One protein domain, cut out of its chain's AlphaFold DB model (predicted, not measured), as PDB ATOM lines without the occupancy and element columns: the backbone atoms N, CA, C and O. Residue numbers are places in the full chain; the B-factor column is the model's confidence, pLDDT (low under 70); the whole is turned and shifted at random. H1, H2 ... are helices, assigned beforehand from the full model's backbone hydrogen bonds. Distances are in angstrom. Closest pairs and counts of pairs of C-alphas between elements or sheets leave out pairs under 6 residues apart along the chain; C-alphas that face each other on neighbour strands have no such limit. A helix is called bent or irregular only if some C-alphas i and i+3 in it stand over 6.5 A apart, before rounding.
ATOM      1  N   LEU A   2    -126.087  25.403-103.088       62.12
ATOM      2  CA  LEU A   2    -125.402  26.686-102.815       62.12
ATOM      3  C   LEU A   2    -125.600  27.860-103.816       62.12
ATOM      4  O   LEU A   2    -125.626  28.998-103.347       62.12
ATOM      5  N   PRO A   3    -125.712  27.674-105.150       67.81
ATOM      6  CA  PRO A   3    -125.770  28.822-106.067       67.81
ATOM      7  C   PRO A   3    -127.106  29.580-105.994       67.81
ATOM      8  O   PRO A   3    -127.124  30.804-106.072       67.81
ATOM      9  N   LEU A   4    -128.208  28.873-105.721       69.00
ATOM     10  CA  LEU A   4    -129.552  29.455-105.669       69.00
ATOM     11  C   LEU A   4    -129.754  30.385-104.454       69.00
ATOM     12  O   LEU A   4    -130.485  31.368-104.535       69.00
ATOM     13  N   GLN A   5    -129.083  30.115-103.324       74.44
ATOM     14  CA  GLN A   5    -129.102  31.012-102.156       74.44
ATOM     15  C   GLN A   5    -128.316  32.305-102.397       74.44
ATOM     16  O   GLN A   5    -128.735  33.359-101.921       74.44
ATOM     17  N   LYS A   6    -127.206  32.244-103.148       75.50
ATOM     18  CA  LYS A   6    -126.414  33.435-103.488       75.50
ATOM     19  C   LYS A   6    -127.197  34.398-104.372       75.50
ATOM     20  O   LYS A   6    -127.193  35.591-104.091       75.50
ATOM     21  N   GLU A   7    -127.908  33.893-105.378       79.75
ATOM     22  CA  GLU A   7    -128.744  34.737-106.238       79.75
ATOM     23  C   GLU A   7    -129.877  35.407-105.455       79.75
ATOM     24  O   GLU A   7    -130.072  36.614-105.580       79.75
ATOM     25  N   LYS A   8    -130.569  34.676-104.568       81.88
ATOM     26  CA  LYS A   8    -131.614  35.274-103.718       81.88
ATOM     27  C   LYS A   8    -131.068  36.348-102.776       81.88
ATOM     28  O   LYS A   8    -131.696  37.391-102.627       81.88
ATOM     29  N   LEU A   9    -129.899  36.123-102.175       84.06
ATOM     30  CA  LEU A   9    -129.251  37.112-101.311       84.06
ATOM     31  C   LEU A   9    -128.856  38.373-102.093       84.06
ATOM     32  O   LEU A   9    -129.028  39.482-101.596       84.06
ATOM     33  N   LEU A  10    -128.371  38.208-103.326       84.88
ATOM     34  CA  LEU A  10    -127.955  39.310-104.192       84.88
ATOM     35  C   LEU A  10    -129.158  40.154-104.637       84.88
ATOM     36  O   LEU A  10    -129.093  41.380-104.587       84.88
ATOM     37  N   VAL A  11    -130.287  39.516-104.966       86.31
ATOM     38  CA  VAL A  11    -131.543  40.220-105.273       86.31
ATOM     39  C   VAL A  11    -132.056  40.988-104.053       86.31
ATOM     40  O   VAL A  11    -132.394  42.161-104.181       86.31
ATOM     41  N   ILE A  12    -132.063  40.382-102.860       88.62
ATOM     42  CA  ILE A  12    -132.482  41.069-101.626       88.62
ATOM     43  C   ILE A  12    -131.568  42.267-101.344       88.62
ATOM     44  O   ILE A  12    -132.058  43.364-101.088       88.62
ATOM     45  N   ALA A  13    -130.250  42.096-101.452       88.19
ATOM     46  CA  ALA A  13    -129.290  43.175-101.245       88.19
ATOM     47  C   ALA A  13    -129.471  44.324-102.253       88.19
ATOM     48  O   ALA A  13    -129.387  45.491-101.872       88.19
ATOM     49  N   ALA A  14    -129.757  44.012-103.520       87.69
ATOM     50  CA  ALA A  14    -130.037  45.004-104.555       87.69
ATOM     51  C   ALA A  14    -131.348  45.767-104.297       87.69
ATOM     52  O   ALA A  14    -131.399  46.985-104.458       87.69
ATOM     53  N   VAL A  15    -132.398  45.080-103.840       90.06
ATOM     54  CA  VAL A  15    -133.673  45.721-103.483       90.06
ATOM     55  C   VAL A  15    -133.504  46.609-102.248       90.06
ATOM     56  O   VAL A  15    -133.915  47.769-102.266       90.06
ATOM     57  N   CYS A  16    -132.841  46.118-101.198       88.75
ATOM     58  CA  CYS A  16    -132.584  46.890 -99.984       88.75
ATOM     59  C   CYS A  16    -131.710  48.122-100.254       88.75
ATOM     60  O   CYS A  16    -132.006  49.197 -99.736       88.75
ATOM     61  N   SER A  17    -130.664  47.997-101.076       88.25
ATOM     62  CA  SER A  17    -129.801  49.132-101.423       88.25
ATOM     63  C   SER A  17    -130.539  50.173-102.268       88.25
ATOM     64  O   SER A  17    -130.406  51.367-101.999       88.25
ATOM     65  N   GLY A  18    -131.388  49.741-103.207       91.62
ATOM     66  CA  GLY A  18    -132.257  50.627-103.982       91.62
ATOM     67  C   GLY A  18    -133.258  51.386-103.106       91.62
ATOM     68  O   GLY A  18    -133.364  52.608-103.209       91.62
ATOM     69  N   MET A  19    -133.943  50.693-102.189       90.44
ATOM     70  CA  MET A  19    -134.871  51.326-101.241       90.44
ATOM     71  C   MET A  19    -134.149  52.301-100.306       90.44
ATOM     72  O   MET A  19    -134.623  53.416-100.095       90.44
ATOM     73  N   PHE A  20    -132.978  51.924 -99.789       91.06
ATOM     74  CA  PHE A  20    -132.181  52.798 -98.932       91.06
ATOM     75  C   PHE A  20    -131.715  54.055 -99.676       91.06
ATOM     76  O   PHE A  20    -131.833  55.161 -99.150       91.06
ATOM     77  N   ALA A  21    -131.244  53.909-100.918       91.69
ATOM     78  CA  ALA A  21    -130.853  55.035-101.759       91.69
ATOM     79  C   ALA A  21    -132.036  55.977-102.031       91.69
ATOM     80  O   ALA A  21    -131.892  57.191-101.888       91.69
ATOM     81  N   ALA A  22    -133.217  55.433-102.340       92.31
ATOM     82  CA  ALA A  22    -134.429  56.220-102.558       92.31
ATOM     83  C   ALA A  22    -134.851  57.001-101.302       92.31
ATOM     84  O   ALA A  22    -135.115  58.201-101.384       92.31
ATOM     85  N   ILE A  23    -134.848  56.357-100.128       90.88
ATOM     86  CA  ILE A  23    -135.160  57.011 -98.846       90.88
ATOM     87  C   ILE A  23    -134.163  58.138 -98.559       90.88
ATOM     88  O   ILE A  23    -134.564  59.240 -98.187       90.88
ATOM     89  N   ARG A  24    -132.863  57.895 -98.766       88.50
ATOM     90  CA  ARG A  24    -131.817  58.907 -98.556       88.50
ATOM     91  C   ARG A  24    -131.976  60.097 -99.493       88.50
ATOM     92  O   ARG A  24    -131.803  61.232 -99.057       88.50
ATOM     93  N   LEU A  25    -132.329  59.848-100.749       91.00
ATOM     94  CA  LEU A  25    -132.527  60.892-101.747       91.00
ATOM     95  C   LEU A  25    -133.769  61.739-101.425       91.00
ATOM     96  O   LEU A  25    -133.694  62.965-101.442       91.00
ATOM     97  N   LEU A  26    -134.875  61.103-101.027       90.06
ATOM     98  CA  LEU A  26    -136.080  61.797-100.558       90.06
ATOM     99  C   LEU A  26    -135.817  62.633 -99.299       90.06
ATOM    100  O   LEU A  26    -136.258  63.779 -99.218       90.06
ATOM    101  N   MET A  27    -135.066  62.094 -98.334       88.31
ATOM    102  CA  MET A  27    -134.674  62.827 -97.128       88.31
ATOM    103  C   MET A  27    -133.844  64.067 -97.479       88.31
ATOM    104  O   MET A  27    -134.096  65.143 -96.943       88.31
ATOM    105  N   TRP A  28    -132.900  63.935 -98.413       89.12
ATOM    106  CA  TRP A  28    -132.059  65.045 -98.853       89.12
ATOM    107  C   TRP A  28    -132.874  66.158 -99.529       89.12
ATOM    108  O   TRP A  28    -132.711  67.326 -99.182       89.12
ATOM    109  N   ILE A  29    -133.809  65.805-100.420       90.62
ATOM    110  CA  ILE A  29    -134.715  66.769-101.071       90.62
ATOM    111  C   ILE A  29    -135.592  67.493-100.041       90.62
ATOM    112  O   ILE A  29    -135.748  68.717-100.114       90.62
ATOM    113  N   ASN A  30    -136.152  66.758 -99.077       86.06
ATOM    114  CA  ASN A  30    -136.982  67.339 -98.025       86.06
ATOM    115  C   ASN A  30    -136.186  68.307 -97.149       86.06
ATOM    116  O   ASN A  30    -136.666  69.407 -96.884       86.06
ATOM    117  N   ASN A  31    -134.966  67.938 -96.751       85.75
ATOM    118  CA  ASN A  31    -134.132  68.802 -95.923       85.75
ATOM    119  C   ASN A  31    -133.760  70.089 -96.665       85.75
ATOM    120  O   ASN A  31    -133.943  71.180 -96.140       85.75
ATOM    121  N   LEU A  32    -133.350  69.969 -97.930       85.69
ATOM    122  CA  LEU A  32    -132.986  71.117 -98.759       85.69
ATOM    123  C   LEU A  32    -134.173  72.069 -98.976       85.69
ATOM    124  O   LEU A  32    -134.019  73.289 -98.912       85.69
ATOM    125  N   SER A  33    -135.371  71.517 -99.175       83.00
ATOM    126  CA  SER A  33    -136.606  72.302 -99.289       83.00
ATOM    127  C   SER A  33    -136.947  73.011 -97.980       83.00
ATOM    128  O   SER A  33    -137.283  74.197 -97.984       83.00
ATOM    129  N   PHE A  34    -136.837  72.305 -96.854       80.44
ATOM    130  CA  PHE A  34    -137.134  72.850 -95.535       80.44
ATOM    131  C   PHE A  34    -136.158  73.970 -95.155       80.44
ATOM    132  O   PHE A  34    -136.591  75.050 -94.753       80.44
ATOM    133  N   ASP A  35    -134.859  73.761 -95.369       82.12
ATOM    134  CA  ASP A  35    -133.807  74.745 -95.114       82.12
ATOM    135  C   ASP A  35    -133.991  75.997 -95.976       82.12
ATOM    136  O   ASP A  35    -133.885  77.126 -95.486       82.12
ATOM    137  N   TYR A  36    -134.342  75.820 -97.253       84.50
ATOM    138  CA  TYR A  36    -134.610  76.934 -98.156       84.50
ATOM    139  C   TYR A  36    -135.818  77.765 -97.703       84.50
ATOM    140  O   TYR A  36    -135.738  78.996 -97.629       84.50
ATOM    141  N   VAL A  37    -136.938  77.112 -97.376       83.00
ATOM    142  CA  VAL A  37    -138.164  77.786 -96.917       83.00
ATOM    143  C   VAL A  37    -137.929  78.484 -95.580       83.00
ATOM    144  O   VAL A  37    -138.284  79.655 -95.435       83.00
ATOM    145  N   SER A  38    -137.279  77.799 -94.638       77.12
ATOM    146  CA  SER A  38    -136.889  78.325 -93.330       77.12
ATOM    147  C   SER A  38    -136.022  79.577 -93.461       77.12
ATOM    148  O   SER A  38    -136.351  80.632 -92.913       77.12
ATOM    149  N   SER A  39    -134.959  79.502 -94.266       80.12
ATOM    150  CA  SER A  39    -134.048  80.622 -94.501       80.12
ATOM    151  C   SER A  39    -134.771  81.807 -95.142       80.12
ATOM    152  O   SER A  39    -134.667  82.943 -94.673       80.12
ATOM    153  N   LYS A  40    -135.603  81.552 -96.156       83.44
ATOM    154  CA  LYS A  40    -136.375  82.597 -96.839       83.44
ATOM    155  C   LYS A  40    -137.409  83.257 -95.923       83.44
ATOM    156  O   LYS A  40    -137.594  84.473 -95.988       83.44
ATOM    157  N   ALA A  41    -138.075  82.485 -95.066       79.69
ATOM    158  CA  ALA A  41    -139.013  83.005 -94.075       79.69
ATOM    159  C   ALA A  41    -138.291  83.862 -93.027       79.69
ATOM    160  O   ALA A  41    -138.693  84.998 -92.773       79.69
ATOM    161  N   SER A  42    -137.178  83.354 -92.498       78.12
ATOM    162  CA  SER A  42    -136.314  84.040 -91.536       78.12
ATOM    163  C   SER A  42    -135.825  85.389 -92.077       78.12
ATOM    164  O   SER A  42    -136.002  86.428 -91.438       78.12
ATOM    165  N   GLN A  43    -135.338  85.425 -93.320       81.12
ATOM    166  CA  GLN A  43    -134.911  86.665 -93.975       81.12
ATOM    167  C   GLN A  43    -136.055  87.668 -94.171       81.12
ATOM    168  O   GLN A  43    -135.873  88.861 -93.927       81.12
ATOM    169  N   ARG A  44    -137.250  87.213 -94.572       82.31
ATOM    170  CA  ARG A  44    -138.420  88.099 -94.715       82.31
ATOM    171  C   ARG A  44    -138.841  88.712 -93.382       82.31
ATOM    172  O   ARG A  44    -139.161  89.901 -93.337       82.31
ATOM    173  N   ILE A  45    -138.831  87.924 -92.308       80.81
ATOM    174  CA  ILE A  45    -139.133  88.401 -90.953       80.81
ATOM    175  C   ILE A  45    -138.084  89.432 -90.520       80.81
ATOM    176  O   ILE A  45    -138.453  90.501 -90.034       80.81
ATOM    177  N   LEU A  46    -136.798  89.164 -90.773       80.69
ATOM    178  CA  LEU A  46    -135.701  90.083 -90.470       80.69
ATOM    179  C   LEU A  46    -135.865  91.435 -91.162       80.69
ATOM    180  O   LEU A  46    -135.757  92.478 -90.521       80.69
ATOM    181  N   GLN A  47    -136.136  91.413 -92.467       82.19
ATOM    182  CA  GLN A  47    -136.295  92.627 -93.261       82.19
ATOM    183  C   GLN A  47    -137.479  93.460 -92.775       82.19
ATOM    184  O   GLN A  47    -137.322  94.660 -92.559       82.19
ATOM    185  N   ARG A  48    -138.637  92.831 -92.524       83.88
ATOM    186  CA  ARG A  48    -139.804  93.538 -91.975       83.88
ATOM    187  C   ARG A  48    -139.499  94.170 -90.623       83.88
ATOM    188  O   ARG A  48    -139.771  95.348 -90.442       83.88
ATOM    189  N   LYS A  49    -138.876  93.425 -89.705       80.62
ATOM    190  CA  LYS A  49    -138.552  93.939 -88.367       80.62
ATOM    191  C   LYS A  49    -137.527  95.070 -88.393       80.62
ATOM    192  O   LYS A  49    -137.701  96.034 -87.656       80.62
ATOM    193  N   ARG A  50    -136.511  95.008 -89.263       78.06
ATOM    194  CA  ARG A  50    -135.571  96.127 -89.455       78.06
ATOM    195  C   ARG A  50    -136.280  97.391 -89.944       78.06
ATOM    196  O   ARG A  50    -136.021  98.466 -89.414       78.06
ATOM    197  N   ILE A  51    -137.184  97.262 -90.916       82.94
ATOM    198  CA  ILE A  51    -137.931  98.398 -91.477       82.94
ATOM    199  C   ILE A  51    -138.923  98.970 -90.456       82.94
ATOM    200  O   ILE A  51    -138.995 100.186 -90.321       82.94
ATOM    201  N   ASP A  52    -139.642  98.128 -89.710       85.94
ATOM    202  CA  ASP A  52    -140.588  98.580 -88.680       85.94
ATOM    203  C   ASP A  52    -139.886  99.367 -87.565       85.94
ATOM    204  O   ASP A  52    -140.379 100.415 -87.153       85.94
ATOM    205  N   VAL A  53    -138.714  98.906 -87.111       80.94
ATOM    206  CA  VAL A  53    -137.922  99.605 -86.087       80.94
ATOM    207  C   VAL A  53    -137.399 100.942 -86.606       80.94
ATOM    208  O   VAL A  53    -137.540 101.952 -85.923       80.94
ATOM    209  N   LEU A  54    -136.859 100.979 -87.830       81.75
ATOM    210  CA  LEU A  54    -136.428 102.231 -88.459       81.75
ATOM    211  C   LEU A  54    -137.597 103.211 -88.613       81.75
ATOM    212  O   LEU A  54    -137.464 104.390 -88.299       81.75
ATOM    213  N   ARG A  55    -138.762 102.725 -89.052       83.62
ATOM    214  CA  ARG A  55    -139.966 103.542 -89.225       83.62
ATOM    215  C   ARG A  55    -140.468 104.102 -87.900       83.62
ATOM    216  O   ARG A  55    -140.847 105.267 -87.854       83.62
ATOM    217  N   HIS A  56    -140.452 103.291 -86.845       85.12
ATOM    218  CA  HIS A  56    -140.820 103.732 -85.507       85.12
ATOM    219  C   HIS A  56    -139.847 104.798 -84.992       85.12
ATOM    220  O   HIS A  56    -140.290 105.845 -84.529       85.12
ATOM    221  N   PHE A  57    -138.540 104.594 -85.179       76.69
ATOM    222  CA  PHE A  57    -137.517 105.567 -84.798       76.69
ATOM    223  C   PHE A  57    -137.699 106.918 -85.507       76.69
ATOM    224  O   PHE A  57    -137.650 107.957 -84.861       76.69
ATOM    225  N   PHE A  58    -137.999 106.916 -86.810       80.00
ATOM    226  CA  PHE A  58    -138.285 108.149 -87.556       80.00
ATOM    227  C   PHE A  58    -139.607 108.827 -87.170       80.00
ATOM    228  O   PHE A  58    -139.781 110.007 -87.463       80.00
ATOM    229  N   SER A  59    -140.544 108.105 -86.548       82.69
ATOM    230  CA  SER A  59    -141.814 108.673 -86.075       82.69
ATOM    231  C   SER A  59    -141.746 109.275 -84.668       82.69
ATOM    232  O   SER A  59    -142.704 109.923 -84.253       82.69
ATOM    233  N   LEU A  60    -140.646 109.066 -83.937       79.69
ATOM    234  CA  LEU A  60    -140.460 109.623 -82.597       79.69
ATOM    235  C   LEU A  60    -140.109 111.119 -82.672       79.69
ATOM    236  O   LEU A  60    -139.346 111.529 -83.551       79.69
ATOM    237  N   PRO A  61    -140.632 111.952 -81.753       75.19
ATOM    238  CA  PRO A  61    -140.233 113.350 -81.663       75.19
ATOM    239  C   PRO A  61    -138.732 113.453 -81.349       75.19
ATOM    240  O   PRO A  61    -138.185 112.650 -80.590       75.19
ATOM    241  N   PHE A  62    -138.068 114.463 -81.922       61.59
ATOM    242  CA  PHE A  62    -136.612 114.662 -81.822       61.59
ATOM    243  C   PHE A  62    -136.079 114.608 -80.377       61.59
ATOM    244  O   PHE A  62    -134.993 114.091 -80.137       61.59
ATOM    245  N   GLU A  63    -136.881 115.058 -79.416       68.38
ATOM    246  CA  GLU A  63    -136.548 115.145 -77.991       68.38
ATOM    247  C   GLU A  63    -136.451 113.779 -77.278       68.38
ATOM    248  O   GLU A  63    -135.730 113.631 -76.289       68.38
ATOM    249  N   GLU A  64    -137.135 112.747 -77.788       64.25
ATOM    250  CA  GLU A  64    -136.947 111.359 -77.340       64.25
ATOM    251  C   GLU A  64    -135.825 110.650 -78.104       64.25
ATOM    252  O   GLU A  64    -135.116 109.828 -77.529       64.25
ATOM    253  N   SER A  65    -135.626 111.001 -79.376       61.59
ATOM    254  CA  SER A  65    -134.548 110.454 -80.209       61.59
ATOM    255  C   SER A  65    -133.161 110.819 -79.667       61.59
ATOM    256  O   SER A  65    -132.277 109.970 -79.605       61.59
ATOM    257  N   GLU A  66    -132.987 112.047 -79.172       65.75
ATOM    258  CA  GLU A  66    -131.720 112.532 -78.610       65.75
ATOM    259  C   GLU A  66    -131.360 111.873 -77.263       65.75
ATOM    260  O   GLU A  66    -130.184 111.741 -76.916       65.75
ATOM    261  N   LYS A  67    -132.361 111.376 -76.520       73.94
ATOM    262  CA  LYS A  67    -132.139 110.569 -75.306       73.94
ATOM    263  C   LYS A  67    -131.613 109.167 -75.618       73.94
ATOM    264  O   LYS A  67    -130.999 108.546 -74.747       73.94
ATOM    265  N   ILE A  68    -131.838 108.660 -76.829       69.12
ATOM    266  CA  ILE A  68    -131.367 107.343 -77.260       69.12
ATOM    267  C   ILE A  68    -129.951 107.503 -77.819       69.12
ATOM    268  O   ILE A  68    -129.733 108.129 -78.854       69.12
ATOM    269  N   LYS A  69    -128.952 106.901 -77.160       73.69
ATOM    270  CA  LYS A  69    -127.582 106.892 -77.693       73.69
ATOM    271  C   LYS A  69    -127.568 106.187 -79.050       73.69
ATOM    272  O   LYS A  69    -127.963 105.027 -79.148       73.69
ATOM    273  N   GLN A  70    -127.017 106.844 -80.069       68.94
ATOM    274  CA  GLN A  70    -126.903 106.308 -81.434       68.94
ATOM    275  C   GLN A  70    -126.298 104.889 -81.479       68.94
ATOM    276  O   GLN A  70    -126.764 104.040 -82.239       68.94
ATOM    277  N   GLY A  71    -125.329 104.593 -80.602       74.81
ATOM    278  CA  GLY A  71    -124.713 103.265 -80.500       74.81
ATOM    279  C   GLY A  71    -125.637 102.151 -79.981       74.81
ATOM    280  O   GLY A  71    -125.396 100.980 -80.261       74.81
ATOM    281  N   GLU A  72    -126.706 102.480 -79.252       77.06
ATOM    282  CA  GLU A  72    -127.683 101.500 -78.762       77.06
ATOM    283  C   GLU A  72    -128.666 101.093 -79.867       77.06
ATOM    284  O   GLU A  72    -128.938  99.905 -80.046       77.06
ATOM    285  N   LEU A  73    -129.109 102.054 -80.686       75.94
ATOM    286  CA  LEU A  73    -129.938 101.785 -81.863       75.94
ATOM    287  C   LEU A  73    -129.170 100.978 -82.920       75.94
ATOM    288  O   LEU A  73    -129.699 100.012 -83.476       75.94
ATOM    289  N   GLU A  74    -127.912 101.345 -83.177       76.25
ATOM    290  CA  GLU A  74    -127.047 100.613 -84.101       76.25
ATOM    291  C   GLU A  74    -126.851  99.168 -83.632       76.25
ATOM    292  O   GLU A  74    -127.061  98.231 -84.406       76.25
ATOM    293  N   LYS A  75    -126.561  98.964 -82.340       84.31
ATOM    294  CA  LYS A  75    -126.461  97.626 -81.750       84.31
ATOM    295  C   LYS A  75    -127.761  96.832 -81.915       84.31
ATOM    296  O   LYS A  75    -127.709  95.670 -82.321       84.31
ATOM    297  N   LEU A  76    -128.915  97.450 -81.674       79.12
ATOM    298  CA  LEU A  76    -130.209  96.781 -81.780       79.12
ATOM    299  C   LEU A  76    -130.486  96.295 -83.214       79.12
ATOM    300  O   LEU A  76    -130.874  95.145 -83.431       79.12
ATOM    301  N   VAL A  77    -130.242  97.141 -84.218       76.69
ATOM    302  CA  VAL A  77    -130.517  96.829 -85.633       76.69
ATOM    303  C   VAL A  77    -129.493  95.858 -86.228       76.69
ATOM    304  O   VAL A  77    -129.847  94.964 -87.016       76.69
ATOM    305  N   VAL A  78    -128.220  96.028 -85.870       81.62
ATOM    306  CA  VAL A  78    -127.098  95.276 -86.443       81.62
ATOM    307  C   VAL A  78    -126.887  93.941 -85.737       81.62
ATOM    308  O   VAL A  78    -126.606  92.959 -86.419       81.62
ATOM    309  N   SER A  79    -127.051  93.874 -84.414       79.69
ATOM    310  CA  SER A  79    -126.716  92.694 -83.609       79.69
ATOM    311  C   SER A  79    -127.943  91.996 -83.025       79.69
ATOM    312  O   SER A  79    -128.120  90.796 -83.248       79.69
ATOM    313  N   ASP A  80    -128.830  92.724 -82.343       81.69
ATOM    314  CA  ASP A  80    -129.898  92.078 -81.572       81.69
ATOM    315  C   ASP A  80    -130.997  91.508 -82.479       81.69
ATOM    316  O   ASP A  80    -131.316  90.322 -82.394       81.69
ATOM    317  N   ILE A  81    -131.546  92.306 -83.403       81.19
ATOM    318  CA  ILE A  81    -132.585  91.877 -84.357       81.19
ATOM    319  C   ILE A  81    -132.192  90.600 -85.138       81.19
ATOM    320  O   ILE A  81    -132.988  89.654 -85.155       81.19
ATOM    321  N   PRO A  82    -131.003  90.501 -85.768       79.50
ATOM    322  CA  PRO A  82    -130.607  89.264 -86.443       79.50
ATOM    323  C   PRO A  82    -130.386  88.092 -85.487       79.50
ATOM    324  O   PRO A  82    -130.694  86.960 -85.861       79.50
ATOM    325  N   ASN A  83    -129.924  88.329 -84.257       84.12
ATOM    326  CA  ASN A  83    -129.791  87.267 -83.263       84.12
ATOM    327  C   ASN A  83    -131.157  86.668 -82.885       84.12
ATOM    328  O   ASN A  83    -131.317  85.448 -82.902       84.12
ATOM    329  N   TRP A  84    -132.173  87.505 -82.646       77.88
ATOM    330  CA  TRP A  84    -133.546  87.050 -82.392       77.88
ATOM    331  C   TRP A  84    -134.107  86.232 -83.554       77.88
ATOM    332  O   TRP A  84    -134.689  85.168 -83.350       77.88
ATOM    333  N   VAL A  85    -133.896  86.698 -84.784       80.00
ATOM    334  CA  VAL A  85    -134.353  85.985 -85.978       80.00
ATOM    335  C   VAL A  85    -133.636  84.646 -86.147       80.00
ATOM    336  O   VAL A  85    -134.271  83.658 -86.507       80.00
ATOM    337  N   ARG A  86    -132.339  84.561 -85.837       79.25
ATOM    338  CA  ARG A  86    -131.599  83.291 -85.856       79.25
ATOM    339  C   ARG A  86    -132.123  82.308 -84.808       79.25
ATOM    340  O   ARG A  86    -132.226  81.111 -85.084       79.25
ATOM    341  N   LEU A  87    -132.471  82.816 -83.629       79.25
ATOM    342  CA  LEU A  87    -132.967  82.020 -82.511       79.25
ATOM    343  C   LEU A  87    -134.359  81.439 -82.802       79.25
ATOM    344  O   LEU A  87    -134.568  80.242 -82.628       79.25
ATOM    345  N   TYR A  88    -135.276  82.245 -83.340       73.75
ATOM    346  CA  TYR A  88    -136.626  81.790 -83.698       73.75
ATOM    347  C   TYR A  88    -136.732  81.123 -85.076       73.75
ATOM    348  O   TYR A  88    -137.681  80.388 -85.321       73.75
ATOM    349  N   GLY A  89    -135.785  81.383 -85.975       76.50
ATOM    350  CA  GLY A  89    -135.699  80.745 -87.284       76.50
ATOM    351  C   GLY A  89    -134.971  79.412 -87.187       76.50
ATOM    352  O   GLY A  89    -135.586  78.374 -86.984       76.50
ATOM    353  N   SER A  90    -133.643  79.442 -87.317       76.56
ATOM    354  CA  SER A  90    -132.822  78.231 -87.427       76.56
ATOM    355  C   SER A  90    -132.825  77.360 -86.171       76.56
ATOM    356  O   SER A  90    -133.046  76.160 -86.273       76.56
ATOM    357  N   ILE A  91    -132.615  77.950 -84.988       80.06
ATOM    358  CA  ILE A  91    -132.397  77.164 -83.761       80.06
ATOM    359  C   ILE A  91    -133.693  76.476 -83.325       80.06
ATOM    360  O   ILE A  91    -133.689  75.298 -82.981       80.06
ATOM    361  N   LEU A  92    -134.818  77.194 -83.371       79.12
ATOM    362  CA  LEU A  92    -136.120  76.625 -83.034       79.12
ATOM    363  C   LEU A  92    -136.497  75.470 -83.970       79.12
ATOM    364  O   LEU A  92    -136.985  74.438 -83.516       79.12
ATOM    365  N   ILE A  93    -136.252  75.635 -85.267       80.00
ATOM    366  CA  ILE A  93    -136.501  74.603 -86.273       80.00
ATOM    367  C   ILE A  93    -135.651  73.359 -86.023       80.00
ATOM    368  O   ILE A  93    -136.182  72.250 -86.031       80.00
ATOM    369  N   GLU A  94    -134.357  73.540 -85.773       83.31
ATOM    370  CA  GLU A  94    -133.431  72.444 -85.493       83.31
ATOM    371  C   GLU A  94    -133.845  71.690 -84.224       83.31
ATOM    372  O   GLU A  94    -133.843  70.461 -84.187       83.31
ATOM    373  N   TYR A  95    -134.309  72.420 -83.210       83.44
ATOM    374  CA  TYR A  95    -134.827  71.836 -81.979       83.44
ATOM    375  C   TYR A  95    -136.108  71.017 -82.205       83.44
ATOM    376  O   TYR A  95    -136.216  69.891 -81.717       83.44
ATOM    377  N   ILE A  96    -137.065  71.538 -82.982       83.19
ATOM    378  CA  ILE A  96    -138.287  70.804 -83.350       83.19
ATOM    379  C   ILE A  96    -137.932  69.545 -84.151       83.19
ATOM    380  O   ILE A  96    -138.490  68.479 -83.890       83.19
ATOM    381  N   HIS A  97    -136.982  69.645 -85.086       85.94
ATOM    382  CA  HIS A  97    -136.497  68.505 -85.861       85.94
ATOM    383  C   HIS A  97    -135.882  67.427 -84.962       85.94
ATOM    384  O   HIS A  97    -136.249  66.258 -85.067       85.94
ATOM    385  N   ALA A  98    -135.008  67.817 -84.031       86.38
ATOM    386  CA  ALA A  98    -134.384  66.900 -83.083       86.38
ATOM    387  C   ALA A  98    -135.419  66.203 -82.184       86.38
ATOM    388  O   ALA A  98    -135.326  64.994 -81.969       86.38
ATOM    389  N   ILE A  99    -136.443  66.925 -81.710       86.19
ATOM    390  CA  ILE A  99    -137.549  66.333 -80.942       86.19
ATOM    391  C   ILE A  99    -138.327  65.327 -81.793       86.19
ATOM    392  O   ILE A  99    -138.609  64.222 -81.333       86.19
ATOM    393  N   ALA A 100    -138.662  65.681 -83.034       87.06
ATOM    394  CA  ALA A 100    -139.388  64.791 -83.933       87.06
ATOM    395  C   ALA A 100    -138.585  63.515 -84.230       87.06
ATOM    396  O   ALA A 100    -139.137  62.416 -84.179       87.06
ATOM    397  N   GLN A 101    -137.278  63.646 -84.474       87.38
ATOM    398  CA  GLN A 101    -136.381  62.514 -84.691       87.38
ATOM    399  C   GLN A 101    -136.264  61.640 -83.440       87.38
ATOM    400  O   GLN A 101    -136.283  60.417 -83.550       87.38
ATOM    401  N   PHE A 102    -136.187  62.248 -82.256       87.50
ATOM    402  CA  PHE A 102    -136.159  61.528 -80.989       87.50
ATOM    403  C   PHE A 102    -137.440  60.712 -80.766       87.50
ATOM    404  O   PHE A 102    -137.364  59.520 -80.477       87.50
ATOM    405  N   ILE A 103    -138.613  61.319 -80.975       87.19
ATOM    406  CA  ILE A 103    -139.911  60.636 -80.864       87.19
ATOM    407  C   ILE A 103    -140.019  59.513 -81.902       87.19
ATOM    408  O   ILE A 103    -140.389  58.393 -81.560       87.19
ATOM    409  N   GLY A 104    -139.662  59.784 -83.161       85.44
ATOM    410  CA  GLY A 104    -139.706  58.789 -84.233       85.44
ATOM    411  C   GLY A 104    -138.782  57.598 -83.970       85.44
ATOM    412  O   GLY A 104    -139.192  56.453 -84.151       85.44
ATOM    413  N   ALA A 105    -137.568  57.857 -83.479       85.69
ATOM    414  CA  ALA A 105    -136.637  56.812 -83.072       85.69
ATOM    415  C   ALA A 105    -137.201  55.987 -81.910       85.69
ATOM    416  O   ALA A 105    -137.144  54.765 -81.970       85.69
ATOM    417  N   PHE A 106    -137.793  56.628 -80.900       85.00
ATOM    418  CA  PHE A 106    -138.396  55.938 -79.759       85.00
ATOM    419  C   PHE A 106    -139.546  55.010 -80.180       85.00
ATOM    420  O   PHE A 106    -139.580  53.854 -79.765       85.00
ATOM    421  N   ILE A 107    -140.437  55.472 -81.066       84.25
ATOM    422  CA  ILE A 107    -141.547  54.662 -81.596       84.25
ATOM    423  C   ILE A 107    -141.019  53.474 -82.415       84.25
ATOM    424  O   ILE A 107    -141.484  52.348 -82.235       84.25
ATOM    425  N   ALA A 108    -140.039  53.703 -83.294       84.75
ATOM    426  CA  ALA A 108    -139.433  52.637 -84.089       84.75
ATOM    427  C   ALA A 108    -138.751  51.583 -83.203       84.75
ATOM    428  O   ALA A 108    -138.895  50.387 -83.443       84.75
ATOM    429  N   LEU A 109    -138.057  52.025 -82.152       83.00
ATOM    430  CA  LEU A 109    -137.392  51.153 -81.188       83.00
ATOM    431  C   LEU A 109    -138.404  50.323 -80.383       83.00
ATOM    432  O   LEU A 109    -138.180  49.137 -80.159       83.00
ATOM    433  N   GLN A 110    -139.541  50.921 -80.009       80.19
ATOM    434  CA  GLN A 110    -140.603  50.250 -79.255       80.19
ATOM    435  C   GLN A 110    -141.243  49.117 -80.051       80.19
ATOM    436  O   GLN A 110    -141.601  48.091 -79.478       80.19
ATOM    437  N   HIS A 111    -141.381  49.300 -81.365       79.69
ATOM    438  CA  HIS A 111    -141.952  48.287 -82.245       79.69
ATOM    439  C   HIS A 111    -141.028  47.078 -82.452       79.69
ATOM    440  O   HIS A 111    -141.515  45.997 -82.762       79.69
ATOM    441  N   ILE A 112    -139.712  47.258 -82.290       80.94
ATOM    442  CA  ILE A 112    -138.715  46.205 -82.510       80.94
ATOM    443  C   ILE A 112    -138.456  45.429 -81.215       80.94
ATOM    444  O   ILE A 112    -138.633  44.217 -81.206       80.94
ATOM    445  N   ASP A 113    -138.079  46.110 -80.127       78.88
ATOM    446  CA  ASP A 113    -137.684  45.454 -78.874       78.88
ATOM    447  C   ASP A 113    -138.036  46.299 -77.641       78.88
ATOM    448  O   ASP A 113    -137.392  47.300 -77.314       78.88
TER     449      ASP A 113
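AT A GLANCE: This is residues 2 to 113 of the 157 residues of the protein "ABC transporter, ATP-binding/permease protein" of Bacillus cereus (UniProt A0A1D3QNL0). One very long helix, H1, makes the length; the chain turns at tiny H2, and bent H3 folds back along H1, then parts from it as a narrow V, residues 2 to 33 and 95 to 113 standing free. The printed part has 112 residues with three named helices, H1, H2, H3 in order, and no named strand: all helix. It is an extended rod, 92 by 27 by 18 A, radius of gyration of the C-alphas 25.6 A.

HOW THE PARTS SIT: Start with H1, residues 2 to 59; H2, residues 62 to 65, is close but not clearly touching it, the closest C-alphas, Phe 57 and Ser 65, 7.3 A apart. H3, residues 70 to 112, was assigned as one helix by its hydrogen bonds but is bent, with C-alphas 78 and 81 6.8 A apart; its arms H3a, residues 70 to 78, and H3b, residues 81 to 112, stand at a shallow tilt of 33 degrees, only just short of steep. Residues 38 to 50 alone of H1 touch H3b, through its residues 81 to 93 alone, opposite ways at a shallow tilt of 27 degrees; the closest C-alphas, Ser 42 and Gly 89, are 5.4 A apart. Every O i to N i+4 pair is within hydrogen-bond range in H3a, 53 of 54 in H1 and 26 of 28 in H3b; H2 is too short for such a pair.

IN THESE COORDINATES: Find C-alpha 2 at (-125.402, 26.686, -102.815); H1 runs 85.3 A to C-alpha 59. H2 spans 5.0 A and H3a 12.1 A; H3b runs 46.1 A to C-alpha 112 at (-138.715, 46.205, -82.510).

THE WHOLE: The C-alphas farthest apart, Leu 2 and Glu 63, are 92.5 A apart. The printed part has no cut, and both links are tight. Look for pLDDT under 70 at residues 2 to 4, 62 to 66, 68 and 70.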